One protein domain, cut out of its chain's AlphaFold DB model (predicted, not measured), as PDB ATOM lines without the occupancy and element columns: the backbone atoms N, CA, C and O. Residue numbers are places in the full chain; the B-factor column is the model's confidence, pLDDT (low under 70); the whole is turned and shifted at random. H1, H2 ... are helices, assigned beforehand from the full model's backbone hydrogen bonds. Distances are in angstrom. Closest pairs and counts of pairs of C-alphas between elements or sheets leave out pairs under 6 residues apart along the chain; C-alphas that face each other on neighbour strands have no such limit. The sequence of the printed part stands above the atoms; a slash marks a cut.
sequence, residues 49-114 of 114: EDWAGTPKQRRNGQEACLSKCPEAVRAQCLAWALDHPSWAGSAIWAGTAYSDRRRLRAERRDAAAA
ATOM      1  N   GLU A  49       3.573  34.038  -0.780       96.69
ATOM      2  CA  GLU A  49       2.635  34.965  -0.143       96.69
ATOM      3  C   GLU A  49       3.165  36.405  -0.095       96.69
ATOM      4  O   GLU A  49       2.372  37.348  -0.207       96.69
ATOM      5  N   ASP A  50       4.487  36.592  -0.056       95.94
ATOM      6  CA  ASP A  50       5.122  37.913  -0.147       95.94
ATOM      7  C   ASP A  50       4.844  38.595  -1.500       95.94
ATOM      8  O   ASP A  50       4.924  39.819  -1.622       95.94
ATOM      9  N   TRP A  51       4.474  37.830  -2.532       95.12
ATOM     10  CA  TRP A  51       4.233  38.342  -3.884       95.12
ATOM     11  C   TRP A  51       2.753  38.377  -4.245       95.12
ATOM     12  O   TRP A  51       2.285  39.362  -4.823       95.12
ATOM     13  N   ALA A  52       2.009  37.322  -3.905       95.75
ATOM     14  CA  ALA A  52       0.630  37.108  -4.347       95.75
ATOM     15  C   ALA A  52      -0.386  36.940  -3.201       95.75
ATOM     16  O   ALA A  52      -1.577  36.794  -3.474       95.75
ATOM     17  N   GLY A  53       0.059  36.991  -1.942       94.69
ATOM     18  CA  GLY A  53      -0.790  36.807  -0.767       94.69
ATOM     19  C   GLY A  53      -1.650  38.024  -0.414       94.69
ATOM     20  O   GLY A  53      -1.979  38.897  -1.235       94.69
ATOM     21  N   THR A  54      -2.030  38.103   0.859       95.62
ATOM     22  CA  THR A  54      -2.820  39.221   1.390       95.62
ATOM     23  C   THR A  54      -2.075  40.557   1.242       95.62
ATOM     24  O   THR A  54      -0.850  40.583   1.120       95.62
ATOM     25  N   PRO A  55      -2.775  41.708   1.286       93.56
ATOM     26  CA  PRO A  55      -2.113  43.014   1.277       93.56
ATOM     27  C   PRO A  55      -1.024  43.168   2.351       93.56
ATOM     28  O   PRO A  55      -0.018  43.824   2.099       93.56
ATOM     29  N   LYS A  56      -1.206  42.548   3.528       94.19
ATOM     30  CA  LYS A  56      -0.229  42.592   4.622       94.19
ATOM     31  C   LYS A  56       1.047  41.818   4.276       94.19
ATOM     32  O   LYS A  56       2.127  42.363   4.459       94.19
ATOM     33  N   GLN A  57       0.922  40.596   3.753       94.56
ATOM     34  CA  GLN A  57       2.072  39.775   3.336       94.56
ATOM     35  C   GLN A  57       2.820  40.423   2.167       94.56
ATOM     36  O   GLN A  57       4.039  40.554   2.191       94.56
ATOM     37  N   ARG A  58       2.079  40.973   1.199       95.94
ATOM     38  CA  ARG A  58       2.654  41.611   0.009       95.94
ATOM     39  C   ARG A  58       3.566  42.809   0.284       95.94
ATOM     40  O   ARG A  58       4.367  43.178  -0.574       95.94
ATOM     41  N   ARG A  59       3.482  43.409   1.476       95.25
ATOM     42  CA  ARG A  59       4.393  44.481   1.899       95.25
ATOM     43  C   ARG A  59       5.850  44.008   1.937       95.25
ATOM     44  O   ARG A  59       6.724  44.753   1.504       95.25
ATOM     45  N   ASN A  60       6.094  42.766   2.355       94.19
ATOM     46  CA  ASN A  60       7.434  42.185   2.404       94.19
ATOM     47  C   ASN A  60       8.041  42.057   1.000       94.19
ATOM     48  O   ASN A  60       9.153  42.525   0.763       94.19
ATOM     49  N   GLY A  61       7.302  41.486   0.040       94.62
ATOM     50  CA  GLY A  61       7.780  41.353  -1.340       94.62
ATOM     51  C   GLY A  61       7.959  42.705  -2.025       94.62
ATOM     52  O   GLY A  61       8.906  42.896  -2.792       94.62
ATOM     53  N   GLN A  62       7.114  43.689  -1.703       96.25
ATOM     54  CA  GLN A  62       7.319  45.068  -2.138       96.25
ATOM     55  C   GLN A  62       8.653  45.632  -1.629       96.25
ATOM     56  O   GLN A  62       9.462  46.077  -2.444       96.25
ATOM     57  N   GLU A  63       8.906  45.587  -0.321       95.81
ATOM     58  CA  GLU A  63      10.150  46.089   0.282       95.81
ATOM     59  C   GLU A  63      11.383  45.339  -0.250       95.81
ATOM     60  O   GLU A  63      12.375  45.967  -0.639       95.81
ATOM     61  N   ALA A  64      11.304  44.010  -0.362       94.69
ATOM     62  CA  ALA A  64      12.370  43.179  -0.911       94.69
ATOM     63  C   ALA A  64      12.683  43.544  -2.369       94.69
ATOM     64  O   ALA A  64      13.848  43.719  -2.725       94.69
ATOM     65  N   CYS A  65      11.655  43.706  -3.208       95.69
ATOM     66  CA  CYS A  65      11.825  44.072  -4.612       95.69
ATOM     67  C   CYS A  65      12.454  45.458  -4.767       95.69
ATOM     68  O   CYS A  65      13.415  45.605  -5.518       95.69
ATOM     69  N   LEU A  66      11.955  46.458  -4.034       94.88
ATOM     70  CA  LEU A  66      12.496  47.819  -4.087       94.88
ATOM     71  C   LEU A  66      13.958  47.885  -3.631       94.88
ATOM     72  O   LEU A  66      14.711  48.699  -4.158       94.88
ATOM     73  N   SER A  67      14.352  47.019  -2.693       94.81
ATOM     74  CA  SER A  67      15.698  47.023  -2.113       94.81
ATOM     75  C   SER A  67      16.716  46.196  -2.901       94.81
ATOM     76  O   SER A  67      17.899  46.524  -2.883       94.81
ATOM     77  N   LYS A  68      16.291  45.094  -3.535       93.81
ATOM     78  CA  LYS A  68      17.215  44.076  -4.068       93.81
ATOM     79  C   LYS A  68      17.043  43.757  -5.552       93.81
ATOM     80  O   LYS A  68      17.964  43.199  -6.137       93.81
ATOM     81  N   CYS A  69      15.904  44.061  -6.183       94.62
ATOM     82  CA  CYS A  69      15.778  43.793  -7.617       94.62
ATOM     83  C   CYS A  69      16.618  44.790  -8.428       94.62
ATOM     84  O   CYS A  69      16.482  45.998  -8.205       94.62
ATOM     85  N   PRO A  70      17.380  44.322  -9.436       93.69
ATOM     86  CA  PRO A  70      18.044  45.207 -10.384       93.69
ATOM     87  C   PRO A  70      17.049  46.172 -11.035       93.69
ATOM     88  O   PRO A  70      15.934  45.785 -11.401       93.69
ATOM     89  N   GLU A  71      17.449  47.429 -11.219       93.00
ATOM     90  CA  GLU A  71      16.569  48.470 -11.761       93.00
ATOM     91  C   GLU A  71      16.033  48.108 -13.153       93.00
ATOM     92  O   GLU A  71      14.830  48.209 -13.401       93.00
ATOM     93  N   ALA A  72      16.894  47.585 -14.029       93.38
ATOM     94  CA  ALA A  72      16.508  47.142 -15.367       93.38
ATOM     95  C   ALA A  72      15.437  46.035 -15.340       93.38
ATOM     96  O   ALA A  72      14.546  46.006 -16.192       93.38
ATOM     97  N   VAL A  73      15.486  45.144 -14.346       94.94
ATOM     98  CA  VAL A  73      14.482  44.088 -14.166       94.94
ATOM     99  C   VAL A  73      13.187  44.675 -13.619       94.94
ATOM    100  O   VAL A  73      12.105  44.335 -14.097       94.94
ATOM    101  N   ARG A  74      13.264  45.605 -12.659       96.00
ATOM    102  CA  ARG A  74      12.079  46.311 -12.147       96.00
ATOM    103  C   ARG A  74      11.356  47.068 -13.260       96.00
ATOM    104  O   ARG A  74      10.135  46.963 -13.350       96.00
ATOM    105  N   ALA A  75      12.083  47.761 -14.133       95.75
ATOM    106  CA  ALA A  75      11.501  48.466 -15.273       95.75
ATOM    107  C   ALA A  75      10.740  47.510 -16.211       95.75
ATOM    108  O   ALA A  75       9.579  47.762 -16.535       95.75
ATOM    109  N   GLN A  76      11.351  46.372 -16.570       97.00
ATOM    110  CA  GLN A  76      10.704  45.335 -17.385       97.00
ATOM    111  C   GLN A  76       9.470  44.737 -16.692       97.00
ATOM    112  O   GLN A  76       8.406  44.637 -17.299       97.00
ATOM    113  N   CYS A  77       9.584  44.389 -15.405       97.12
ATOM    114  CA  CYS A  77       8.481  43.872 -14.594       97.12
ATOM    115  C   CYS A  77       7.301  44.841 -14.530       97.12
ATOM    116  O   CYS A  77       6.152  44.412 -14.647       97.12
ATOM    117  N   LEU A  78       7.568  46.138 -14.356       97.69
ATOM    118  CA  LEU A  78       6.518  47.147 -14.316       97.69
ATOM    119  C   LEU A  78       5.857  47.302 -15.687       97.69
ATOM    120  O   LEU A  78       4.632  47.277 -15.764       97.69
ATOM    121  N   ALA A  79       6.646  47.426 -16.758       97.19
ATOM    122  CA  ALA A  79       6.122  47.557 -18.115       97.19
ATOM    123  C   ALA A  79       5.214  46.372 -18.476       97.19
ATOM    124  O   ALA A  79       4.048  46.576 -18.815       97.19
ATOM    125  N   TRP A  80       5.701  45.145 -18.274       97.50
ATOM    126  CA  TRP A  80       4.925  43.932 -18.522       97.50
ATOM    127  C   TRP A  80       3.624  43.899 -17.714       97.50
ATOM    128  O   TRP A  80       2.561  43.623 -18.270       97.50
ATOM    129  N   ALA A  81       3.674  44.223 -16.420       97.75
ATOM    130  CA  ALA A  81       2.502  44.164 -15.549       97.75
ATOM    131  C   ALA A  81       1.442  45.234 -15.863       97.75
ATOM    132  O   ALA A  81       0.259  45.032 -15.570       97.75
ATOM    133  N   LEU A  82       1.848  46.374 -16.429       97.12
ATOM    134  CA  LEU A  82       0.927  47.412 -16.893       97.12
ATOM    135  C   LEU A  82       0.223  46.995 -18.190       97.12
ATOM    136  O   LEU A  82      -0.973  47.255 -18.331       97.12
ATOM    137  N   ASP A  83       0.932  46.293 -19.072       96.81
ATOM    138  CA  ASP A  83       0.403  45.818 -20.355       96.81
ATOM    139  C   ASP A  83      -0.420  44.522 -20.209       96.81
ATOM    140  O   ASP A  83      -1.326  44.262 -21.001       96.81
ATOM    141  N   HIS A  84      -0.185  43.744 -19.143       97.12
ATOM    142  CA  HIS A  84      -0.846  42.458 -18.873       97.12
ATOM    143  C   HIS A  84      -1.609  42.447 -17.535       97.12
ATOM    144  O   HIS A  84      -1.344  41.607 -16.669       97.12
ATOM    145  N   PRO A  85      -2.599  43.334 -17.323       96.06
ATOM    146  CA  PRO A  85      -3.228  43.512 -16.013       96.06
ATOM    147  C   PRO A  85      -3.970  42.267 -15.505       96.06
ATOM    148  O   PRO A  85      -3.957  42.009 -14.303       96.06
ATOM    149  N   SER A  86      -4.582  41.481 -16.396       95.44
ATOM    150  CA  SER A  86      -5.285  40.245 -16.022       95.44
ATOM    151  C   SER A  86      -4.326  39.153 -15.543       95.44
ATOM    152  O   SER A  86      -4.668  38.401 -14.639       95.44
ATOM    153  N   TRP A  87      -3.118  39.093 -16.111       95.69
ATOM    154  CA  TRP A  87      -2.086  38.134 -15.709       95.69
ATOM    155  C   TRP A  87      -1.341  38.590 -14.458       95.69
ATOM    156  O   TRP A  87      -1.060  37.787 -13.573       95.69
ATOM    157  N   ALA A  88      -1.034  39.884 -14.370       95.62
ATOM    158  CA  ALA A  88      -0.384  40.459 -13.203       95.62
ATOM    159  C   ALA A  88      -1.270  40.369 -11.949       95.62
ATOM    160  O   ALA A  88      -0.750  40.268 -10.834       95.62
ATOM    161  N   GLY A  89      -2.594  40.416 -12.133       95.38
ATOM    162  CA  GLY A  89      -3.584  40.235 -11.080       95.38
ATOM    163  C   GLY A  89      -3.363  41.181  -9.900       95.38
ATOM    164  O   GLY A  89      -2.972  42.341 -10.064       95.38
ATOM    165  N   SER A  90      -3.598  40.667  -8.693       94.44
ATOM    166  CA  SER A  90      -3.350  41.387  -7.445       94.44
ATOM    167  C   SER A  90      -1.881  41.368  -7.011       94.44
ATOM    168  O   SER A  90      -1.527  42.151  -6.136       94.44
ATOM    169  N   ALA A  91      -1.014  40.539  -7.596       95.50
ATOM    170  CA  ALA A  91       0.363  40.366  -7.130       95.50
ATOM    171  C   ALA A  91       1.186  41.669  -7.176       95.50
ATOM    172  O   ALA A  91       0.841  42.622  -7.888       95.50
ATOM    173  N   ILE A  92       2.278  41.729  -6.416       96.19
ATOM    174  CA  ILE A  92       3.272  42.805  -6.523       96.19
ATOM    175  C   ILE A  92       4.144  42.573  -7.756       96.19
ATOM    176  O   ILE A  92       4.638  41.474  -7.981       96.19
ATOM    177  N   TRP A  93       4.363  43.634  -8.531       96.81
ATOM    178  CA  TRP A  93       5.278  43.634  -9.675       96.81
ATOM    179  C   TRP A  93       6.187  44.849  -9.578       96.81
ATOM    180  O   TRP A  93       5.689  45.955  -9.390       96.81
ATOM    181  N   ALA A  94       7.507  44.669  -9.675       96.19
ATOM    182  CA  ALA A  94       8.483  45.765  -9.574       96.19
ATOM    183  C   ALA A  94       8.372  46.632  -8.295       96.19
ATOM    184  O   ALA A  94       8.748  47.807  -8.299       96.19
ATOM    185  N   GLY A  95       7.830  46.069  -7.210       95.56
ATOM    186  CA  GLY A  95       7.540  46.802  -5.977       95.56
ATOM    187  C   GLY A  95       6.286  47.682  -6.050       95.56
ATOM    188  O   GLY A  95       6.103  48.548  -5.204       95.56
ATOM    189  N   THR A  96       5.422  47.486  -7.048       96.44
ATOM    190  CA  THR A  96       4.147  48.208  -7.189       96.44
ATOM    191  C   THR A  96       2.957  47.307  -6.900       96.44
ATOM    192  O   THR A  96       2.899  46.158  -7.359       96.44
ATOM    193  N   ALA A  97       1.978  47.843  -6.171       95.69
ATOM    194  CA  ALA A  97       0.722  47.166  -5.892       95.69
ATOM    195  C   ALA A  97      -0.272  47.302  -7.056       95.69
ATOM    196  O   ALA A  97      -0.131  48.134  -7.953       95.69
ATOM    197  N   TYR A  98      -1.327  46.486  -7.025       95.38
ATOM    198  CA  TYR A  98      -2.398  46.527  -8.025       95.38
ATOM    199  C   TYR A  98      -3.046  47.914  -8.166       95.38
ATOM    200  O   TYR A  98      -3.291  48.362  -9.287       95.38
ATOM    201  N   SER A  99      -3.312  48.602  -7.051       95.19
ATOM    202  CA  SER A  99      -3.888  49.954  -7.049       95.19
ATOM    203  C   SER A  99      -2.987  50.955  -7.768       95.19
ATOM    204  O   SER A  99      -3.473  51.713  -8.606       95.19
ATOM    205  N   ASP A 100      -1.678  50.899  -7.520       96.44
ATOM    206  CA  ASP A 100      -0.704  51.784  -8.165       96.44
ATOM    207  C   ASP A 100      -0.605  51.494  -9.657       96.44
ATOM    208  O   ASP A 100      -0.680  52.408 -10.473       96.44
ATOM    209  N   ARG A 101      -0.554  50.213 -10.045       97.31
ATOM    210  CA  ARG A 101      -0.588  49.831 -11.463       97.31
ATOM    211  C   ARG A 101      -1.888  50.243 -12.146       97.31
ATOM    212  O   ARG A 101      -1.888  50.596 -13.321       97.31
ATOM    213  N   ARG A 102      -3.028  50.207 -11.446       97.44
ATOM    214  CA  ARG A 102      -4.300  50.723 -11.977       97.44
ATOM    215  C   ARG A 102      -4.228  52.231 -12.211       97.44
ATOM    216  O   ARG A 102      -4.678  52.666 -13.269       97.44
ATOM    217  N   ARG A 103      -3.652  52.989 -11.275       97.81
ATOM    218  CA  ARG A 103      -3.443  54.435 -11.416       97.81
ATOM    219  C   ARG A 103      -2.507  54.759 -12.583       97.81
ATOM    220  O   ARG A 103      -2.913  55.489 -13.476       97.81
ATOM    221  N   LEU A 104      -1.340  54.118 -12.656       96.69
ATOM    222  CA  LEU A 104      -0.368  54.306 -13.744       96.69
ATOM    223  C   LEU A 104      -0.963  54.009 -15.130       96.69
ATOM    224  O   LEU A 104      -0.687  54.713 -16.096       96.69
ATOM    225  N   ARG A 105      -1.807  52.975 -15.252       96.44
ATOM    226  CA  ARG A 105      -2.520  52.696 -16.512       96.44
ATOM    227  C   ARG A 105      -3.526  53.787 -16.868       96.44
ATOM    228  O   ARG A 105      -3.704  54.056 -18.050       96.44
ATOM    229  N   ALA A 106      -4.213  54.367 -15.883       96.12
ATOM    230  CA  ALA A 106      -5.116  55.488 -16.131       96.12
ATOM    231  C   ALA A 106      -4.326  56.699 -16.642       96.12
ATOM    232  O   ALA A 106      -4.608  57.157 -17.741       96.12
ATOM    233  N   GLU A 107      -3.250  57.072 -15.945       95.75
ATOM    234  CA  GLU A 107      -2.349  58.164 -16.340       95.75
ATOM    235  C   GLU A 107      -1.792  57.975 -17.764       95.75
ATOM    236  O   GLU A 107      -1.780  58.916 -18.551       95.75
ATOM    237  N   ARG A 108      -1.399  56.745 -18.146       92.88
ATOM    238  CA  ARG A 108      -0.950  56.432 -19.519       92.88
ATOM    239  C   ARG A 108      -2.034  56.635 -20.578       92.88
ATOM    240  O   ARG A 108      -1.717  57.051 -21.686       92.88
ATOM    241  N   ARG A 109      -3.292  56.301 -20.270       92.12
ATOM    242  CA  ARG A 109      -4.409  56.507 -21.208       92.12
ATOM    243  C   ARG A 109      -4.745  57.980 -21.344       92.12
ATOM    244  O   ARG A 109      -4.963  58.429 -22.460       92.12
ATOM    245  N   ASP A 110      -4.744  58.703 -20.231       93.75
ATOM    246  CA  ASP A 110      -5.029  60.135 -20.218       93.75
ATOM    247  C   ASP A 110      -3.948  60.894 -21.003       93.75
ATOM    248  O   ASP A 110      -4.270  61.718 -21.851       93.75
ATOM    249  N   ALA A 111      -2.673  60.530 -20.822       88.94
ATOM    250  CA  ALA A 111      -1.559  61.090 -21.587       88.94
ATOM    251  C   ALA A 111      -1.605  60.752 -23.088       88.94
ATOM    252  O   ALA A 111      -1.118  61.534 -23.893       88.94
ATOM    253  N   ALA A 112      -2.168  59.603 -23.476       86.12
ATOM    254  CA  ALA A 112      -2.342  59.236 -24.885       86.12
ATOM    255  C   ALA A 112      -3.559  59.914 -25.543       86.12
ATOM    256  O   ALA A 112      -3.682  59.888 -26.766       86.12
ATOM    257  N   ALA A 113      -4.477  60.455 -24.738       81.62
ATOM    258  CA  ALA A 113      -5.676  61.153 -25.194       81.62
ATOM    259  C   ALA A 113      -5.513  62.685 -25.235       81.62
ATOM    260  O   ALA A 113      -6.387  63.357 -25.785       81.62
ATOM    261  N   ALA A 114      -4.442  63.213 -24.636       69.81
ATOM    262  CA  ALA A 114      -4.055  64.624 -24.645       69.81
ATOM    263  C   ALA A 114      -3.237  64.976 -25.897       69.81
ATOM    264  O   ALA A 114      -3.426  66.105 -26.403       69.81
TER     265      ALA A 114
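Overview. This is residues 49 to 114 of the 114 residues of the protein "4Fe-4S Wbl-type domain-containing protein" of Streptomyces sp. CB02120-2 (UniProt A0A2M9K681). Two helices, H2 and H3, make a V whose point is the tight turn at residues 69 and 70, and the loop of residues 89 to 97 dips into the mouth of this V. At the far end of H3 from that point, the longest helix, H5, packs on residues 81 and 82 with its residues 101 to 105 and runs away from H2, so that residues 109 to 114 stick out as an arm; the short H1 sits on the opening part of H2, and the short H4 follows at the end of H3. The printed part has 66 residues with five named helices, in the order H1, H2, H3, H4, H5, and no named strand; the class is all helix. It is compact, with a radius of gyration of the C-alphas of 12.1 A, and its C-alphas span 37 by 25 by 16 A, an outline only just elongated.

Arrangement. The printed part begins with H1, residues 49 to 52, which a tight link of 2 residues joins to H2, residues 55 to 68. H1 and H2 touch, with 13 pairs of C-alphas within 8 A, and H2 does so with residues 57 to 62 alone; the closest C-alphas are those of Asp 50 and Arg 58, 4.4 A apart. A second tight link, also of 2 residues, leads to H3, residues 71 to 83. H2 and H3 are close but not clearly touching, and their closest C-alphas, those of Cys 65 and Arg 74, are 7.9 A apart. Their lines stand at a steep tilt of 42 degrees, and they run opposite ways. A tight link of 1 residue then joins H3 to H4, residues 85 to 88. These two only just touch, with 3 pairs of C-alphas within 8 A, and they touch only at the corner by their link, H3 with residues 81 to 82 alone; the closest C-alphas are those of Ala 81 and Ala 88, 5.2 A apart. A short link of 9 residues leads to H5, residues 98 to 113. H5 touches H3 with residues 101 to 105 alone, and H3 touches H5 with residues 81 to 82 alone; the closest C-alphas are those of Leu 82 and Arg 101, 6.1 A apart. The lines of H3 and H5 are about perpendicular, at 74 degrees. H4 and H5 are near each other, with 6 pairs of C-alphas within 10 A and the closest 8.2 A apart. H1 is apart from H3, H4 and H5, and H2 is apart from H4 and H5. In H3 and H5 every O i to N i+4 pair is within hydrogen-bond range; in H2 this holds for 7 of 10 pairs, and H1 and H4 are too short for such a pair.

Along the chain. H1, residues 49 to 52, begins at C-alpha 49 at (2.635, 34.965, -0.143). H2, residues 55 to 68, is 20.1 A from first to last C-alpha. H3, residues 71 to 83, is 18.5 A long and begins at C-alpha 71 at (16.569, 48.470, -11.761). H4 holds residues 85 to 88. H5, residues 98 to 113, is 22.8 A long and ends at C-alpha 113 at (-5.676, 61.153, -25.194).

Size, cuts and confidence. The two C-alphas farthest apart are those of Glu 49 and Ala 114, 39.0 A, and these are also the first and last printed residues. Ala 114 is the chain's last residue. Residues 109 to 114, of which 109 to 113 belong to H5, stand free. The printed part has no cut, and no link is long. The mean pLDDT of the printed part is 94.8, and residue 114 alone is under 70.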